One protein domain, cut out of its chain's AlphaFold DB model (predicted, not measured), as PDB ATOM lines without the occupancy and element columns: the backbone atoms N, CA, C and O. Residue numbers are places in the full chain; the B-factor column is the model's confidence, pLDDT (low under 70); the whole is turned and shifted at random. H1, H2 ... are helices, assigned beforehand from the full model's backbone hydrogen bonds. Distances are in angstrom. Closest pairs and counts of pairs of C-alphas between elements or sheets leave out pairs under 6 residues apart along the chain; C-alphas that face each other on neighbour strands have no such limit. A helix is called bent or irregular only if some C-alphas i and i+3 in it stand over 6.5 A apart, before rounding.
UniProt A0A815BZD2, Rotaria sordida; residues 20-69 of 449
ATOM      1  N   THR A  20     305.203 153.727 250.106       90.44
ATOM      2  CA  THR A  20     305.112 152.346 249.614       90.44
ATOM      3  C   THR A  20     306.427 151.623 249.862       90.44
ATOM      4  O   THR A  20     307.483 152.253 249.920       90.44
ATOM      5  N   LEU A  21     306.366 150.298 249.990       88.50
ATOM      6  CA  LEU A  21     307.565 149.466 249.998       88.50
ATOM      7  C   LEU A  21     308.229 149.505 248.620       88.50
ATOM      8  O   LEU A  21     307.547 149.578 247.593       88.50
ATOM      9  N   THR A  22     309.560 149.461 248.609       89.31
ATOM     10  CA  THR A  22     310.338 149.377 247.369       89.31
ATOM     11  C   THR A  22     310.412 147.932 246.881       89.31
ATOM     12  O   THR A  22     310.269 146.996 247.668       89.31
ATOM     13  N   VAL A  23     310.695 147.740 245.590       83.38
ATOM     14  CA  VAL A  23     310.940 146.412 245.001       83.38
ATOM     15  C   VAL A  23     312.050 145.668 245.752       83.38
ATOM     16  O   VAL A  23     311.903 144.485 246.042       83.38
ATOM     17  N   ASN A  24     313.121 146.368 246.145       84.62
ATOM     18  CA  ASN A  24     314.226 145.787 246.912       84.62
ATOM     19  C   ASN A  24     313.744 145.232 248.256       84.62
ATOM     20  O   ASN A  24     314.025 144.082 248.577       84.62
ATOM     21  N   THR A  25     312.933 146.004 248.986       86.19
ATOM     22  CA  THR A  25     312.349 145.571 250.264       86.19
ATOM     23  C   THR A  25     311.432 144.359 250.092       86.19
ATOM     24  O   THR A  25     311.428 143.459 250.925       86.19
ATOM     25  N   ILE A  26     310.659 144.298 249.004       84.56
ATOM     26  CA  ILE A  26     309.809 143.134 248.711       84.56
ATOM     27  C   ILE A  26     310.676 141.914 248.373       84.56
ATOM     28  O   ILE A  26     310.354 140.800 248.779       84.56
ATOM     29  N   ASN A  27     311.792 142.103 247.666       83.69
ATOM     30  CA  ASN A  27     312.697 141.021 247.283       83.69
ATOM     31  C   ASN A  27     313.439 140.370 248.454       83.69
ATOM     32  O   ASN A  27     313.816 139.206 248.323       83.69
ATOM     33  N   GLU A  28     313.590 141.070 249.578       84.44
ATOM     34  CA  GLU A  28     314.122 140.516 250.831       84.44
ATOM     35  C   GLU A  28     313.172 139.488 251.478       84.44
ATOM     36  O   GLU A  28     313.595 138.697 252.325       84.44
ATOM     37  N   ALA A  29     311.893 139.452 251.084       82.69
ATOM     38  CA  ALA A  29     310.944 138.480 251.606       82.69
ATOM     39  C   ALA A  29     311.293 137.050 251.155       82.69
ATOM     40  O   ALA A  29     311.460 136.769 249.966       82.69
ATOM     41  N   LYS A  30     311.315 136.118 252.119       81.44
ATOM     42  CA  LYS A  30     311.605 134.690 251.888       81.44
ATOM     43  C   LYS A  30     310.608 134.023 250.932       81.44
ATOM     44  O   LYS A  30     310.987 133.141 250.171       81.44
ATOM     45  N   TYR A  31     309.346 134.446 250.976       76.19
ATOM     46  CA  TYR A  31     308.276 133.960 250.108       76.19
ATOM     47  C   TYR A  31     307.483 135.148 249.571       76.19
ATOM     48  O   TYR A  31     307.217 136.100 250.305       76.19
ATOM     49  N   LYS A  32     307.112 135.088 248.290       77.69
ATOM     50  CA  LYS A  32     306.405 136.157 247.575       77.69
ATOM     51  C   LYS A  32     305.251 135.542 246.801       77.69
ATOM     52  O   LYS A  32     305.460 134.607 246.035       77.69
ATOM     53  N   ILE A  33     304.049 136.071 247.008       78.25
ATOM     54  CA  ILE A  33     302.838 135.643 246.307       78.25
ATOM     55  C   ILE A  33     302.245 136.878 245.635       78.25
ATOM     56  O   ILE A  33     301.918 137.854 246.308       78.25
ATOM     57  N   ALA A  34     302.115 136.833 244.310       77.88
ATOM     58  CA  ALA A  34     301.423 137.849 243.531       77.88
ATOM     59  C   ALA A  34     300.060 137.298 243.095       77.88
ATOM     60  O   ALA A  34     299.983 136.252 242.456       77.88
ATOM     61  N   VAL A  35     298.981 137.996 243.451       79.81
ATOM     62  CA  VAL A  35     297.615 137.618 243.064       79.81
ATOM     63  C   VAL A  35     297.159 138.535 241.938       79.81
ATOM     64  O   VAL A  35     297.011 139.741 242.139       79.81
ATOM     65  N   VAL A  36     296.922 137.966 240.756       77.81
ATOM     66  CA  VAL A  36     296.400 138.697 239.595       77.81
ATOM     67  C   VAL A  36     295.029 138.148 239.226       77.81
ATOM     68  O   VAL A  36     294.856 136.948 239.023       77.81
ATOM     69  N   THR A  37     294.038 139.033 239.143       76.81
ATOM     70  CA  THR A  37     292.664 138.693 238.766       76.81
ATOM     71  C   THR A  37     292.173 139.608 237.646       76.81
ATOM     72  O   THR A  37     292.646 140.738 237.509       76.81
ATOM     73  N   TYR A  38     291.165 139.137 236.905       67.69
ATOM     74  CA  TYR A  38     290.490 139.816 235.786       67.69
ATOM     75  C   TYR A  38     291.278 139.894 234.468       67.69
ATOM     76  O   TYR A  38     292.484 140.121 234.432       67.69
ATOM     77  N   ALA A  39     290.548 139.791 233.351       68.50
ATOM     78  CA  ALA A  39     291.107 139.847 231.995       68.50
ATOM     79  C   ALA A  39     291.795 141.188 231.673       68.50
ATOM     80  O   ALA A  39     292.736 141.228 230.887       68.50
ATOM     81  N   SER A  40     291.391 142.283 232.329       73.44
ATOM     82  CA  SER A  40     292.004 143.611 232.160       73.44
ATOM     83  C   SER A  40     293.465 143.687 232.623       73.44
ATOM     84  O   SER A  40     294.136 144.681 232.352       73.44
ATOM     85  N   LYS A  41     293.963 142.657 233.318       77.50
ATOM     86  CA  LYS A  41     295.363 142.526 233.746       77.50
ATOM     87  C   LYS A  41     296.176 141.564 232.879       77.50
ATOM     88  O   LYS A  41     297.380 141.475 233.088       77.50
ATOM     89  N   SER A  42     295.557 140.914 231.887       75.00
ATOM     90  CA  SER A  42     296.237 139.997 230.963       75.00
ATOM     91  C   SER A  42     297.470 140.611 230.291       75.00
ATOM     92  O   SER A  42     298.485 139.930 230.282       75.00
ATOM     93  N   PRO A  43     297.457 141.875 229.808       78.44
ATOM     94  CA  PRO A  43     298.639 142.449 229.162       78.44
ATOM     95  C   PRO A  43     299.848 142.546 230.097       78.44
ATOM     96  O   PRO A  43     300.963 142.289 229.678       78.44
ATOM     97  N   ILE A  44     299.615 142.857 231.379       74.38
ATOM     98  CA  ILE A  44     300.678 142.966 232.389       74.38
ATOM     99  C   ILE A  44     301.232 141.579 232.723       74.38
ATOM    100  O   ILE A  44     302.427 141.432 232.919       74.38
ATOM    101  N   VAL A  45     300.379 140.550 232.777       75.25
ATOM    102  CA  VAL A  45     300.827 139.163 232.992       75.25
ATOM    103  C   VAL A  45     301.665 138.673 231.814       75.25
ATOM    104  O   VAL A  45     302.689 138.039 232.034       75.25
ATOM    105  N   THR A  46     301.253 138.983 230.583       73.44
ATOM    106  CA  THR A  46     302.032 138.676 229.379       73.44
ATOM    107  C   THR A  46     303.374 139.407 229.392       73.44
ATOM    108  O   THR A  46     304.391 138.764 229.170       73.44
ATOM    109  N   GLU A  47     303.398 140.699 229.746       74.25
ATOM    110  CA  GLU A  47     304.645 141.466 229.888       74.25
ATOM    111  C   GLU A  47     305.576 140.811 230.924       74.25
ATOM    112  O   GLU A  47     306.723 140.543 230.610       74.25
ATOM    113  N   ILE A  48     305.060 140.413 232.096       73.75
ATOM    114  CA  ILE A  48     305.858 139.754 233.150       73.75
ATOM    115  C   ILE A  48     306.431 138.394 232.716       73.75
ATOM    116  O   ILE A  48     307.515 138.010 233.158       73.75
ATOM    117  N   LEU A  49     305.681 137.616 231.932       71.25
ATOM    118  CA  LEU A  49     306.032 136.226 231.615       71.25
ATOM    119  C   LEU A  49     306.826 136.070 230.314       71.25
ATOM    120  O   LEU A  49     307.635 135.147 230.209       71.25
ATOM    121  N   GLU A  50     306.565 136.912 229.318       68.81
ATOM    122  CA  GLU A  50     307.094 136.755 227.957       68.81
ATOM    123  C   GLU A  50     308.139 137.820 227.621       68.81
ATOM    124  O   GLU A  50     309.153 137.518 226.984       68.81
ATOM    125  N   ASP A  51     307.937 139.048 228.096       59.88
ATOM    126  CA  ASP A  51     308.836 140.160 227.842       59.88
ATOM    127  C   ASP A  51     309.801 140.304 229.024       59.88
ATOM    128  O   ASP A  51     309.493 140.877 230.058       59.88
ATOM    129  N   ASN A  52     311.045 139.844 228.867       58.53
ATOM    130  CA  ASN A  52     312.141 140.105 229.823       58.53
ATOM    131  C   ASN A  52     312.548 141.602 229.880       58.53
ATOM    132  O   ASN A  52     313.725 141.946 230.051       58.53
ATOM    133  N   ASN A  53     311.606 142.513 229.653       55.94
ATOM    134  CA  ASN A  53     311.826 143.932 229.494       55.94
ATOM    135  C   ASN A  53     311.601 144.628 230.835       55.94
ATOM    136  O   ASN A  53     310.521 144.602 231.394       55.94
ATOM    137  N   LYS A  54     312.634 145.300 231.353       57.31
ATOM    138  CA  LYS A  54     312.680 145.872 232.717       57.31
ATOM    139  C   LYS A  54     311.741 147.070 232.959       57.31
ATOM    140  O   LYS A  54     311.989 147.859 233.876       57.31
ATOM    141  N   THR A  55     310.728 147.265 232.123       63.88
ATOM    142  CA  THR A  55     309.782 148.382 232.193       63.88
ATOM    143  C   THR A  55     308.748 148.192 233.292       63.88
ATOM    144  O   THR A  55     308.370 149.182 233.927       63.88
ATOM    145  N   CYS A  56     308.348 146.953 233.593       68.12
ATOM    146  CA  CYS A  56     307.421 146.674 234.680       68.12
ATOM    147  C   CYS A  56     308.185 146.403 235.998       68.12
ATOM    148  O   CYS A  56     309.056 145.535 236.065       68.12
ATOM    149  N   PRO A  57     307.870 147.114 237.103       71.81
ATOM    150  CA  PRO A  57     308.498 146.862 238.404       71.81
ATOM    151  C   PRO A  57     308.243 145.454 238.961       71.81
ATOM    152  O   PRO A  57     308.960 145.022 239.861       71.81
ATOM    153  N   ILE A  58     307.216 144.757 238.461       75.31
ATOM    154  CA  ILE A  58     306.889 143.389 238.875       75.31
ATOM    155  C   ILE A  58     307.920 142.395 238.322       75.31
ATOM    156  O   ILE A  58     308.263 141.456 239.031       75.31
ATOM    157  N   ASP A  59     308.500 142.649 237.150       69.81
ATOM    158  CA  ASP A  59     309.512 141.778 236.519       69.81
ATOM    159  C   ASP A  59     310.827 141.771 237.307       69.81
ATOM    160  O   ASP A  59     311.642 140.858 237.215       69.81
ATOM    161  N   GLN A  60     311.040 142.808 238.118       69.50
ATOM    162  CA  GLN A  60     312.178 142.917 239.028       69.50
ATOM    163  C   GLN A  60     311.975 142.107 240.317       69.50
ATOM    164  O   GLN A  60     312.891 142.012 241.141       69.50
ATOM    165  N   LEU A  61     310.782 141.547 240.537       64.50
ATOM    166  CA  LEU A  61     310.549 140.627 241.635       64.50
ATOM    167  C   LEU A  61     311.116 139.263 241.247       64.50
ATOM    168  O   LEU A  61     310.666 138.647 240.288       64.50
ATOM    169  N   ASN A  62     312.057 138.749 242.045       60.34
ATOM    170  CA  ASN A  62     312.529 137.362 241.942       60.34
ATOM    171  C   ASN A  62     311.426 136.420 242.445       60.34
ATOM    172  O   ASN A  62     311.538 135.846 243.536       60.34
ATOM    173  N   LEU A  63     310.299 136.381 241.742       60.00
ATOM    174  CA  LEU A  63     309.195 135.492 242.038       60.00
ATOM    175  C   LEU A  63     309.681 134.075 241.754       60.00
ATOM    176  O   LEU A  63     310.226 133.798 240.690       60.00
ATOM    177  N   LEU A  64     309.477 133.179 242.717       47.53
ATOM    178  CA  LEU A  64     309.524 131.746 242.459       47.53
ATOM    179  C   LEU A  64     308.290 131.416 241.613       47.53
ATOM    180  O   LEU A  64     307.279 130.938 242.122       47.53
ATOM    181  N   LEU A  65     308.343 131.763 240.330       54.25
ATOM    182  CA  LEU A  65     307.503 131.131 239.330       54.25
ATOM    183  C   LEU A  65     308.017 129.695 239.298       54.25
ATOM    184  O   LEU A  65     309.195 129.486 239.025       54.25
ATOM    185  N   GLY A  66     307.197 128.738 239.743       42.25
ATOM    186  CA  GLY A  66     307.609 127.338 239.808       42.25
ATOM    187  C   GLY A  66     308.267 126.936 238.490       42.25
ATOM    188  O   GLY A  66     307.769 127.321 237.434       42.25
ATOM    189  N   ASP A  67     309.388 126.217 238.573       34.75
ATOM    190  CA  ASP A  67     310.146 125.696 237.431       34.75
ATOM    191  C   ASP A  67     309.331 124.640 236.660       34.75
ATOM    192  O   ASP A  67     309.721 123.483 236.522       34.75
ATOM    193  N   GLU A  68     308.181 125.017 236.124       40.34
ATOM    194  CA  GLU A  68     307.644 124.402 234.934       40.34
ATOM    195  C   GLU A  68     308.035 125.329 233.799       40.34
ATOM    196  O   GLU A  68     307.386 126.334 233.512       40.34
ATOM    197  N   LYS A  69     309.142 124.973 233.137       35.22
ATOM    198  CA  LYS A  69     309.309 125.304 231.727       35.22
ATOM    199  C   LYS A  69     307.943 125.127 231.075       35.22
ATOM    200  O   LYS A  69     307.461 123.999 230.984       35.22
TER     201      LYS A  69
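This is residues 20 to 69 of the 449 residues of a protein of Rotaria sordida (UniProt A0A815BZD2). There is little regular structure here: two separate helices, short H1 and longer H2, are joined by a long link, and residues 51 to 69 wind back from H2 through the space between them before trailing away. The 50 printed residues run H1, H2, with no named strand; the class is all helix, but named elements hold only 17 residues. The whole is only just compact, close to loose, with a radius of gyration of the C-alphas of 11.5 A and spans of 28 by 28 by 22 A.

Find C-alpha 23 at (310.940, 146.412, 245.001), where H1, residues 23 to 27, begins. H2, residues 39 to 50, runs 16.8 A from C-alpha 39 at (291.107, 139.847, 231.995) to C-alpha 50 at (307.094, 136.755, 227.957). H2 is irregular: C-alphas 40 and 43 are 7.4 A apart.

H1 and H2 are apart. In H1 every O i to N i+4 pair is within hydrogen-bond range; in H2, 6 of 8 are. Residues 37 to 43, of which 39 to 43 belong to H2, stand free.

The C-alphas of Thr 20 and Lys 69, the two farthest apart, are 32.7 A apart. The printed part has no cut. pLDDT is under 70 at residues 38 to 39, 50 to 56 and 59 to 69.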